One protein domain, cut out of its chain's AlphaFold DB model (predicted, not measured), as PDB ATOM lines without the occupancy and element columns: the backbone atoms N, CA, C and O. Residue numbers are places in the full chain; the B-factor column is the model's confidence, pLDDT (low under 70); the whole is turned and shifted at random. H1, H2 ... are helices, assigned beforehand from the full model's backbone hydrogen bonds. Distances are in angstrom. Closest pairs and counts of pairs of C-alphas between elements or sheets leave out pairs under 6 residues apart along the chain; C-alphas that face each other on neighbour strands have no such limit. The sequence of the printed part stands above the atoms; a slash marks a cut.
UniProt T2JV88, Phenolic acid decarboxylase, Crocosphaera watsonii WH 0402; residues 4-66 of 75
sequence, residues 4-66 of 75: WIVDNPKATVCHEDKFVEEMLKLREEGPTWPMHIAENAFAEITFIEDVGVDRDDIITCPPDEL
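What this domain is: This is residues 4 to 66 of the 75 residues of the protein "Phenolic acid decarboxylase" of Crocosphaera watsonii WH 0402 (UniProt T2JV88). With little regular structure, the printed part is a small cluster of three helices, H1, H2 and H3, from which residues 30 to 66 swing out in a wide open arc; residues 37 to 59 stand free. The printed part has 63 residues, of which 18 lie in H1, H2 and H3, in that order, with no named strand: all helix. It is only just loose, close to extended, with a radius of gyration of the C-alphas of 15.9 A and spans of 40 by 32 by 23 A.

Where its parts are: H1, residues 4 to 7, begins at C-alpha 4 (180.136, 23.197, 119.910). H2 is residues 9 to 12. H3, residues 20 to 29, is 14.4 A long and ends at C-alpha 29 (173.557, 27.563, 122.905).

How they stand to each other: H1 and H2, joined by a tight link, are close but not clearly touching, the closest C-alphas being those of Ile 5 and Thr 12, 7.1 A apart. H1 and H3 are close but not clearly touching, with the closest C-alphas, of Trp 4 and Arg 27, 7.4 A apart. H2 and H3 are likewise close but not clearly touching, with the closest C-alphas, of Thr 12 and Met 23, 7.5 A apart. In H3 every O i to N i+4 pair is within hydrogen-bond range; H1 and H2 are too short for such a pair.

The domain as a whole: The C-alphas of Glu 29 and Asp 50, the two farthest apart, are 40.4 A apart. The printed part has no cut, and no printed residue is under 70 in pLDDT.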
ATOM      1  N   TRP A   4     180.400  23.711 118.558       98.00
ATOM      2  CA  TRP A   4     180.136  23.197 119.910       98.00
ATOM      3  C   TRP A   4     180.425  21.694 120.069       98.00
ATOM      4  O   TRP A   4     180.904  21.267 121.118       98.00
ATOM      5  N   ILE A   5     180.200  20.895 119.016       97.75
ATOM      6  CA  ILE A   5     180.548  19.465 119.011       97.75
ATOM      7  C   ILE A   5     182.067  19.299 118.956       97.75
ATOM      8  O   ILE A   5     182.618  18.418 119.602       97.75
ATOM      9  N   VAL A   6     182.759  20.141 118.189       97.06
ATOM     10  CA  VAL A   6     184.225  20.099 118.076       97.06
ATOM     11  C   VAL A   6     184.884  20.481 119.400       97.06
ATOM     12  O   VAL A   6     185.858  19.848 119.802       97.06
ATOM     13  N   ASP A   7     184.333  21.479 120.089       97.44
ATOM     14  CA  ASP A   7     184.845  21.971 121.367       97.44
ATOM     15  C   ASP A   7     184.588  20.980 122.512       97.44
ATOM     16  O   ASP A   7     185.431  20.820 123.397       97.44
ATOM     17  N   ASN A   8     183.441  20.287 122.496       97.50
ATOM     18  CA  ASN A   8     183.087  19.283 123.498       97.50
ATOM     19  C   ASN A   8     182.423  18.037 122.879       97.50
ATOM     20  O   ASN A   8     181.225  17.805 123.068       97.50
ATOM     21  N   PRO A   9     183.194  17.165 122.207       96.81
ATOM     22  CA  PRO A   9     182.637  16.007 121.507       96.81
ATOM     23  C   PRO A   9     182.006  14.989 122.458       96.81
ATOM     24  O   PRO A   9     181.105  14.253 122.070       96.81
ATOM     25  N   LYS A  10     182.432  14.956 123.729       97.38
ATOM     26  CA  LYS A  10     181.869  14.046 124.736       97.38
ATOM     27  C   LYS A  10     180.385  14.295 124.993       97.38
ATOM     28  O   LYS A  10     179.704  13.359 125.389       97.38
ATOM     29  N   ALA A  11     179.893  15.512 124.752       96.56
ATOM     30  CA  ALA A  11     178.478  15.831 124.907       96.56
ATOM     31  C   ALA A  11     177.582  15.008 123.967       96.56
ATOM     32  O   ALA A  11     176.439  14.745 124.310       96.56
ATOM     33  N   THR A  12     178.098  14.559 122.817       97.44
ATOM     34  CA  THR A  12     177.331  13.767 121.843       97.44
ATOM     35  C   THR A  12     177.622  12.265 121.913       97.44
ATOM     36  O   THR A  12     177.053  11.497 121.145       97.44
ATOM     37  N   VAL A  13     178.508  11.806 122.807       97.62
ATOM     38  CA  VAL A  13     178.831  10.375 122.966       97.62
ATOM     39  C   VAL A  13     177.823   9.740 123.925       97.62
ATOM     40  O   VAL A  13     178.076   9.605 125.121       97.62
ATOM     41  N   CYS A  14     176.650   9.387 123.404       96.38
ATOM     42  CA  CYS A  14     175.558   8.783 124.165       96.38
ATOM     43  C   CYS A  14     174.599   7.994 123.254       96.38
ATOM     44  O   CYS A  14     174.769   7.951 122.038       96.38
ATOM     45  N   HIS A  15     173.569   7.381 123.846       97.44
ATOM     46  CA  HIS A  15     172.390   6.930 123.102       97.44
ATOM     47  C   HIS A  15     171.464   8.140 122.891       97.44
ATOM     48  O   HIS A  15     170.655   8.452 123.767       97.44
ATOM     49  N   GLU A  16     171.622   8.823 121.754       97.00
ATOM     50  CA  GLU A  16     171.028  10.140 121.468       97.00
ATOM     51  C   GLU A  16     169.503  10.189 121.631       97.00
ATOM     52  O   GLU A  16     168.996  11.171 122.170       97.00
ATOM     53  N   ASP A  17     168.776   9.121 121.284       96.69
ATOM     54  CA  ASP A  17     167.314   9.033 121.440       96.69
ATOM     55  C   ASP A  17     166.838   9.345 122.871       96.69
ATOM     56  O   ASP A  17     165.730   9.842 123.074       96.69
ATOM     57  N   LYS A  18     167.682   9.098 123.882       97.88
ATOM     58  CA  LYS A  18     167.391   9.402 125.294       97.88
ATOM     59  C   LYS A  18     167.678  10.858 125.687       97.88
ATOM     60  O   LYS A  18     167.271  11.268 126.771       97.88
ATOM     61  N   PHE A  19     168.378  11.617 124.845       97.75
ATOM     62  CA  PHE A  19     168.932  12.946 125.136       97.75
ATOM     63  C   PHE A  19     168.629  13.986 124.041       97.75
ATOM     64  O   PHE A  19     169.292  15.020 123.964       97.75
ATOM     65  N   VAL A  20     167.608  13.759 123.206       98.31
ATOM     66  CA  VAL A  20     167.245  14.661 122.093       98.31
ATOM     67  C   VAL A  20     167.030  16.108 122.558       98.31
ATOM     68  O   VAL A  20     167.520  17.039 121.921       98.31
ATOM     69  N   GLU A  21     166.344  16.320 123.686       98.44
ATOM     70  CA  GLU A  21     166.121  17.666 124.243       98.44
ATOM     71  C   GLU A  21     167.434  18.364 124.634       98.44
ATOM     72  O   GLU A  21     167.595  19.565 124.415       98.44
ATOM     73  N   GLU A  22     168.401  17.611 125.164       98.12
ATOM     74  CA  GLU A  22     169.720  18.133 125.520       98.12
ATOM     75  C   GLU A  22     170.521  18.506 124.268       98.12
ATOM     76  O   GLU A  22     171.115  19.582 124.223       98.12
ATOM     77  N   MET A  23     170.471  17.681 123.217       98.25
ATOM     78  CA  MET A  23     171.133  17.988 121.943       98.25
ATOM     79  C   MET A  23     170.563  19.249 121.288       98.25
ATOM     80  O   MET A  23     171.317  20.067 120.755       98.25
ATOM     81  N   LEU A  24     169.240  19.442 121.352       98.25
ATOM     82  CA  LEU A  24     168.594  20.665 120.871       98.25
ATOM     83  C   LEU A  24     169.073  21.889 121.653       98.25
ATOM     84  O   LEU A  24     169.485  22.874 121.041       98.25
ATOM     85  N   LYS A  25     169.098  21.801 122.986       98.38
ATOM     86  CA  LYS A  25     169.588  22.882 123.845       98.38
ATOM     87  C   LYS A  25     171.050  23.235 123.547       98.38
ATOM     88  O   LYS A  25     171.359  24.405 123.341       98.38
ATOM     89  N   LEU A  26     171.940  22.245 123.471       98.00
ATOM     90  CA  LEU A  26     173.359  22.459 123.156       98.00
ATOM     91  C   LEU A  26     173.544  23.101 121.776       98.00
ATOM     92  O   LEU A  26     174.371  23.996 121.595       98.00
ATOM     93  N   ARG A  27     172.735  22.689 120.796       97.94
ATOM     94  CA  ARG A  27     172.727  23.297 119.464       97.94
ATOM     95  C   ARG A  27     172.284  24.762 119.493       97.94
ATOM     96  O   ARG A  27     172.851  25.555 118.741       97.94
ATOM     97  N   GLU A  28     171.278  25.105 120.295       98.25
ATOM     98  CA  GLU A  28     170.789  26.480 120.462       98.25
ATOM     99  C   GLU A  28     171.811  27.378 121.166       98.25
ATOM    100  O   GLU A  28     172.030  28.511 120.733       98.25
ATOM    101  N   GLU A  29     172.471  26.866 122.207       98.19
ATOM    102  CA  GLU A  29     173.557  27.563 122.905       98.19
ATOM    103  C   GLU A  29     174.770  27.775 121.982       98.19
ATOM    104  O   GLU A  29     175.422  28.822 122.024       98.19
ATOM    105  N   GLY A  30     175.028  26.817 121.084       96.88
ATOM    106  CA  GLY A  30     176.108  26.885 120.111       96.88
ATOM    107  C   GLY A  30     177.495  26.908 120.775       96.88
ATOM    108  O   GLY A  30     177.664  26.383 121.873       96.88
ATOM    109  N   PRO A  31     178.522  27.477 120.114       98.06
ATOM    110  CA  PRO A  31     178.492  28.099 118.791       98.06
ATOM    111  C   PRO A  31     178.301  27.075 117.661       98.06
ATOM    112  O   PRO A  31     178.817  25.960 117.694       98.06
ATOM    113  N   THR A  32     177.573  27.456 116.608       97.81
ATOM    114  CA  THR A  32     177.483  26.625 115.391       97.81
ATOM    115  C   THR A  32     178.685  26.839 114.466       97.81
ATOM    116  O   THR A  32     179.163  25.884 113.859       97.81
ATOM    117  N   TRP A  33     179.183  28.075 114.372       97.44
ATOM    118  CA  TRP A  33     180.264  28.466 113.466       97.44
ATOM    119  C   TRP A  33     181.581  28.744 114.211       97.44
ATOM    120  O   TRP A  33     181.526  29.221 115.344       97.44
ATOM    121  N   PRO A  34     182.743  28.538 113.560       96.75
ATOM    122  CA  PRO A  34     182.904  27.995 112.207       96.75
ATOM    123  C   PRO A  34     182.508  26.511 112.117       96.75
ATOM    124  O   PRO A  34     182.645  25.757 113.069       96.75
ATOM    125  N   MET A  35     181.976  26.084 110.970       96.62
ATOM    126  CA  MET A  35     181.659  24.670 110.758       96.62
ATOM    127  C   MET A  35     182.942  23.904 110.459       96.62
ATOM    128  O   MET A  35     183.693  24.274 109.558       96.62
ATOM    129  N   HIS A  36     183.154  22.795 111.159       95.00
ATOM    130  CA  HIS A  36     184.237  21.873 110.848       95.00
ATOM    131  C   HIS A  36     183.801  20.900 109.751       95.00
ATOM    132  O   HIS A  36     182.871  20.110 109.944       95.00
ATOM    133  N   ILE A  37     184.448  20.962 108.591       93.50
ATOM    134  CA  ILE A  37     184.195  20.073 107.456       93.50
ATOM    135  C   ILE A  37     185.297  19.015 107.462       93.50
ATOM    136  O   ILE A  37     186.473  19.357 107.410       93.50
ATOM    137  N   ALA A  38     184.922  17.739 107.560       87.88
ATOM    138  CA  ALA A  38     185.889  16.652 107.491       87.88
ATOM    139  C   ALA A  38     186.382  16.507 106.043       87.88
ATOM    140  O   ALA A  38     185.656  16.022 105.175       87.88
ATOM    141  N   GLU A  39     187.602  16.961 105.777       88.56
ATOM    142  CA  GLU A  39     188.272  16.766 104.492       88.56
ATOM    143  C   GLU A  39     188.923  15.371 104.450       88.56
ATOM    144  O   GLU A  39     189.459  14.899 105.449       88.56
ATOM    145  N   ASN A  40     188.900  14.708 103.287       82.56
ATOM    146  CA  ASN A  40     189.532  13.396 103.049       82.56
ATOM    147  C   ASN A  40     188.974  12.209 103.866       82.56
ATOM    148  O   ASN A  40     189.715  11.310 104.253       82.56
ATOM    149  N   ALA A  41     187.656  12.159 104.069       86.56
ATOM    150  CA  ALA A  41     186.964  11.083 104.786       86.56
ATOM    151  C   ALA A  41     186.604   9.863 103.904       86.56
ATOM    152  O   ALA A  41     185.491   9.345 103.981       86.56
ATOM    153  N   PHE A  42     187.517   9.404 103.039       93.75
ATOM    154  CA  PHE A  42     187.329   8.115 102.362       93.75
ATOM    155  C   PHE A  42     187.596   6.969 103.343       93.75
ATOM    156  O   PHE A  42     188.547   7.026 104.121       93.75
ATOM    157  N   ALA A  43     186.775   5.922 103.281       93.94
ATOM    158  CA  ALA A  43     186.919   4.722 104.095       93.94
ATOM    159  C   ALA A  43     186.698   3.465 103.242       93.94
ATOM    160  O   ALA A  43     185.936   3.485 102.275       93.94
ATOM    161  N   GLU A  44     187.372   2.379 103.609       95.31
ATOM    162  CA  GLU A  44     187.154   1.050 103.038       95.31
ATOM    163  C   GLU A  44     185.969   0.383 103.746       95.31
ATOM    164  O   GLU A  44     185.917   0.345 104.976       95.31
ATOM    165  N   ILE A  45     185.014  -0.146 102.977       96.56
ATOM    166  CA  ILE A  45     183.962  -1.001 103.533       96.56
ATOM    167  C   ILE A  45     184.604  -2.354 103.830       96.56
ATOM    168  O   ILE A  45     185.005  -3.050 102.906       96.56
ATOM    169  N   THR A  46     184.700  -2.720 105.108       97.06
ATOM    170  CA  THR A  46     185.304  -3.996 105.513       97.06
ATOM    171  C   THR A  46     184.287  -5.112 105.703       97.06
ATOM    172  O   THR A  46     184.690  -6.265 105.731       97.06
ATOM    173  N   PHE A  47     183.003  -4.797 105.897       97.75
ATOM    174  CA  PHE A  47     181.946  -5.777 106.154       97.75
ATOM    175  C   PHE A  47     180.598  -5.276 105.626       97.75
ATOM    176  O   PHE A  47     180.204  -4.143 105.907       97.75
ATOM    177  N   ILE A  48     179.878  -6.135 104.905       97.56
ATOM    178  CA  ILE A  48     178.504  -5.912 104.448       97.56
ATOM    179  C   ILE A  48     177.659  -7.177 104.638       97.56
ATOM    180  O   ILE A  48     178.103  -8.286 104.362       97.56
ATOM    181  N   GLU A  49     176.424  -7.032 105.105       96.62
ATOM    182  CA  GLU A  49     175.491  -8.144 105.301       96.62
ATOM    183  C   GLU A  49     174.066  -7.660 105.016       96.62
ATOM    184  O   GLU A  49     173.708  -6.542 105.386       96.62
ATOM    185  N   ASP A  50     173.262  -8.489 104.346       97.44
ATOM    186  CA  ASP A  50     171.825  -8.249 104.194       97.44
ATOM    187  C   ASP A  50     171.085  -8.870 105.383       97.44
ATOM    188  O   ASP A  50     171.128 -10.082 105.595       97.44
ATOM    189  N   VAL A  51     170.413  -8.023 106.159       97.00
ATOM    190  CA  VAL A  51     169.664  -8.403 107.366       97.00
ATOM    191  C   VAL A  51     168.148  -8.265 107.188       97.00
ATOM    192  O   VAL A  51     167.398  -8.517 108.131       97.00
ATOM    193  N   GLY A  52     167.681  -7.898 105.989       97.69
ATOM    194  CA  GLY A  52     166.282  -7.571 105.715       97.69
ATOM    195  C   GLY A  52     165.855  -6.184 106.217       97.69
ATOM    196  O   GLY A  52     166.659  -5.394 106.709       97.69
ATOM    197  N   VAL A  53     164.566  -5.873 106.059       97.88
ATOM    198  CA  VAL A  53     163.958  -4.586 106.454       97.88
ATOM    199  C   VAL A  53     163.323  -4.662 107.847       97.88
ATOM    200  O   VAL A  53     162.975  -5.751 108.300       97.88
ATOM    201  N   ASP A  54     163.145  -3.509 108.500       97.00
ATOM    202  CA  ASP A  54     162.398  -3.346 109.763       97.00
ATOM    203  C   ASP A  54     162.890  -4.232 110.928       97.00
ATOM    204  O   ASP A  54     162.110  -4.818 111.682       97.00
ATOM    205  N   ARG A  55     164.214  -4.365 111.066       97.00
ATOM    206  CA  ARG A  55     164.859  -5.145 112.131       97.00
ATOM    207  C   ARG A  55     165.407  -4.241 113.230       97.00
ATOM    208  O   ARG A  55     166.483  -3.664 113.091       97.00
ATOM    209  N   ASP A  56     164.698  -4.207 114.353       96.38
ATOM    210  CA  ASP A  56     165.049  -3.398 115.532       96.38
ATOM    211  C   ASP A  56     166.138  -4.024 116.422       96.38
ATOM    212  O   ASP A  56     166.460  -3.494 117.481       96.38
ATOM    213  N   ASP A  57     166.711  -5.164 116.030       96.12
ATOM    214  CA  ASP A  57     167.687  -5.909 116.829       96.12
ATOM    215  C   ASP A  57     169.124  -5.878 116.283       96.12
ATOM    216  O   ASP A  57     170.003  -6.540 116.834       96.12
ATOM    217  N   ILE A  58     169.391  -5.079 115.244       96.19
ATOM    218  CA  ILE A  58     170.712  -4.992 114.596       96.19
ATOM    219  C   ILE A  58     171.668  -4.031 115.324       96.19
ATOM    220  O   ILE A  58     172.853  -4.331 115.460       96.19
ATOM    221  N   ILE A  59     171.170  -2.890 115.818       95.94
ATOM    222  CA  ILE A  59     171.947  -1.897 116.584       95.94
ATOM    223  C   ILE A  59     171.206  -1.617 117.894       95.94
ATOM    224  O   ILE A  59     170.325  -0.766 117.949       95.94
ATOM    225  N   THR A  60     171.535  -2.369 118.948       96.44
ATOM    226  CA  THR A  60     170.767  -2.376 120.213       96.44
ATOM    227  C   THR A  60     171.586  -2.122 121.473       96.44
ATOM    228  O   THR A  60     171.021  -2.006 122.559       96.44
ATOM    229  N   CYS A  61     172.906  -2.022 121.353       96.56
ATOM    230  CA  CYS A  61     173.816  -1.801 122.472       96.56
ATOM    231  C   CYS A  61     174.915  -0.801 122.078       96.56
ATOM    232  O   CYS A  61     175.155  -0.587 120.882       96.56
ATOM    233  N   PRO A  62     175.562  -0.148 123.057       97.25
ATOM    234  CA  PRO A  62     176.714   0.696 122.786       97.25
ATOM    235  C   PRO A  62     177.924  -0.139 122.314       97.25
ATOM    236  O   PRO A  62     177.999  -1.341 122.577       97.25
ATOM    237  N   PRO A  63     178.900   0.476 121.616       96.06
ATOM    238  CA  PRO A  63     180.038  -0.248 121.044       96.06
ATOM    239  C   PRO A  63     180.896  -1.036 122.048       96.06
ATOM    240  O   PRO A  63     181.530  -2.016 121.665       96.06
ATOM    241  N   ASP A  64     180.944  -0.618 123.312       96.12
ATOM    242  CA  ASP A  64     181.690  -1.273 124.393       96.12
ATOM    243  C   ASP A  64     180.994  -2.519 124.964       96.12
ATOM    244  O   ASP A  64     181.632  -3.311 125.656       96.12
ATOM    245  N   GLU A  65     179.722  -2.737 124.626       97.50
ATOM    246  CA  GLU A  65     178.952  -3.939 124.971       97.50
ATOM    247  C   GLU A  65     178.878  -4.959 123.819       97.50
ATOM    248  O   GLU A  65     178.252  -6.014 123.954       97.50
ATOM    249  N   LEU A  66     179.528  -4.682 122.683       97.00
ATOM    250  CA  LEU A  66     179.557  -5.609 121.552       97.00
ATOM    251  C   LEU A  66     180.228  -6.944 121.931       97.00
ATOM    252  O   LEU A  66     181.226  -6.959 122.662       97.00
TER     253      LEU A  66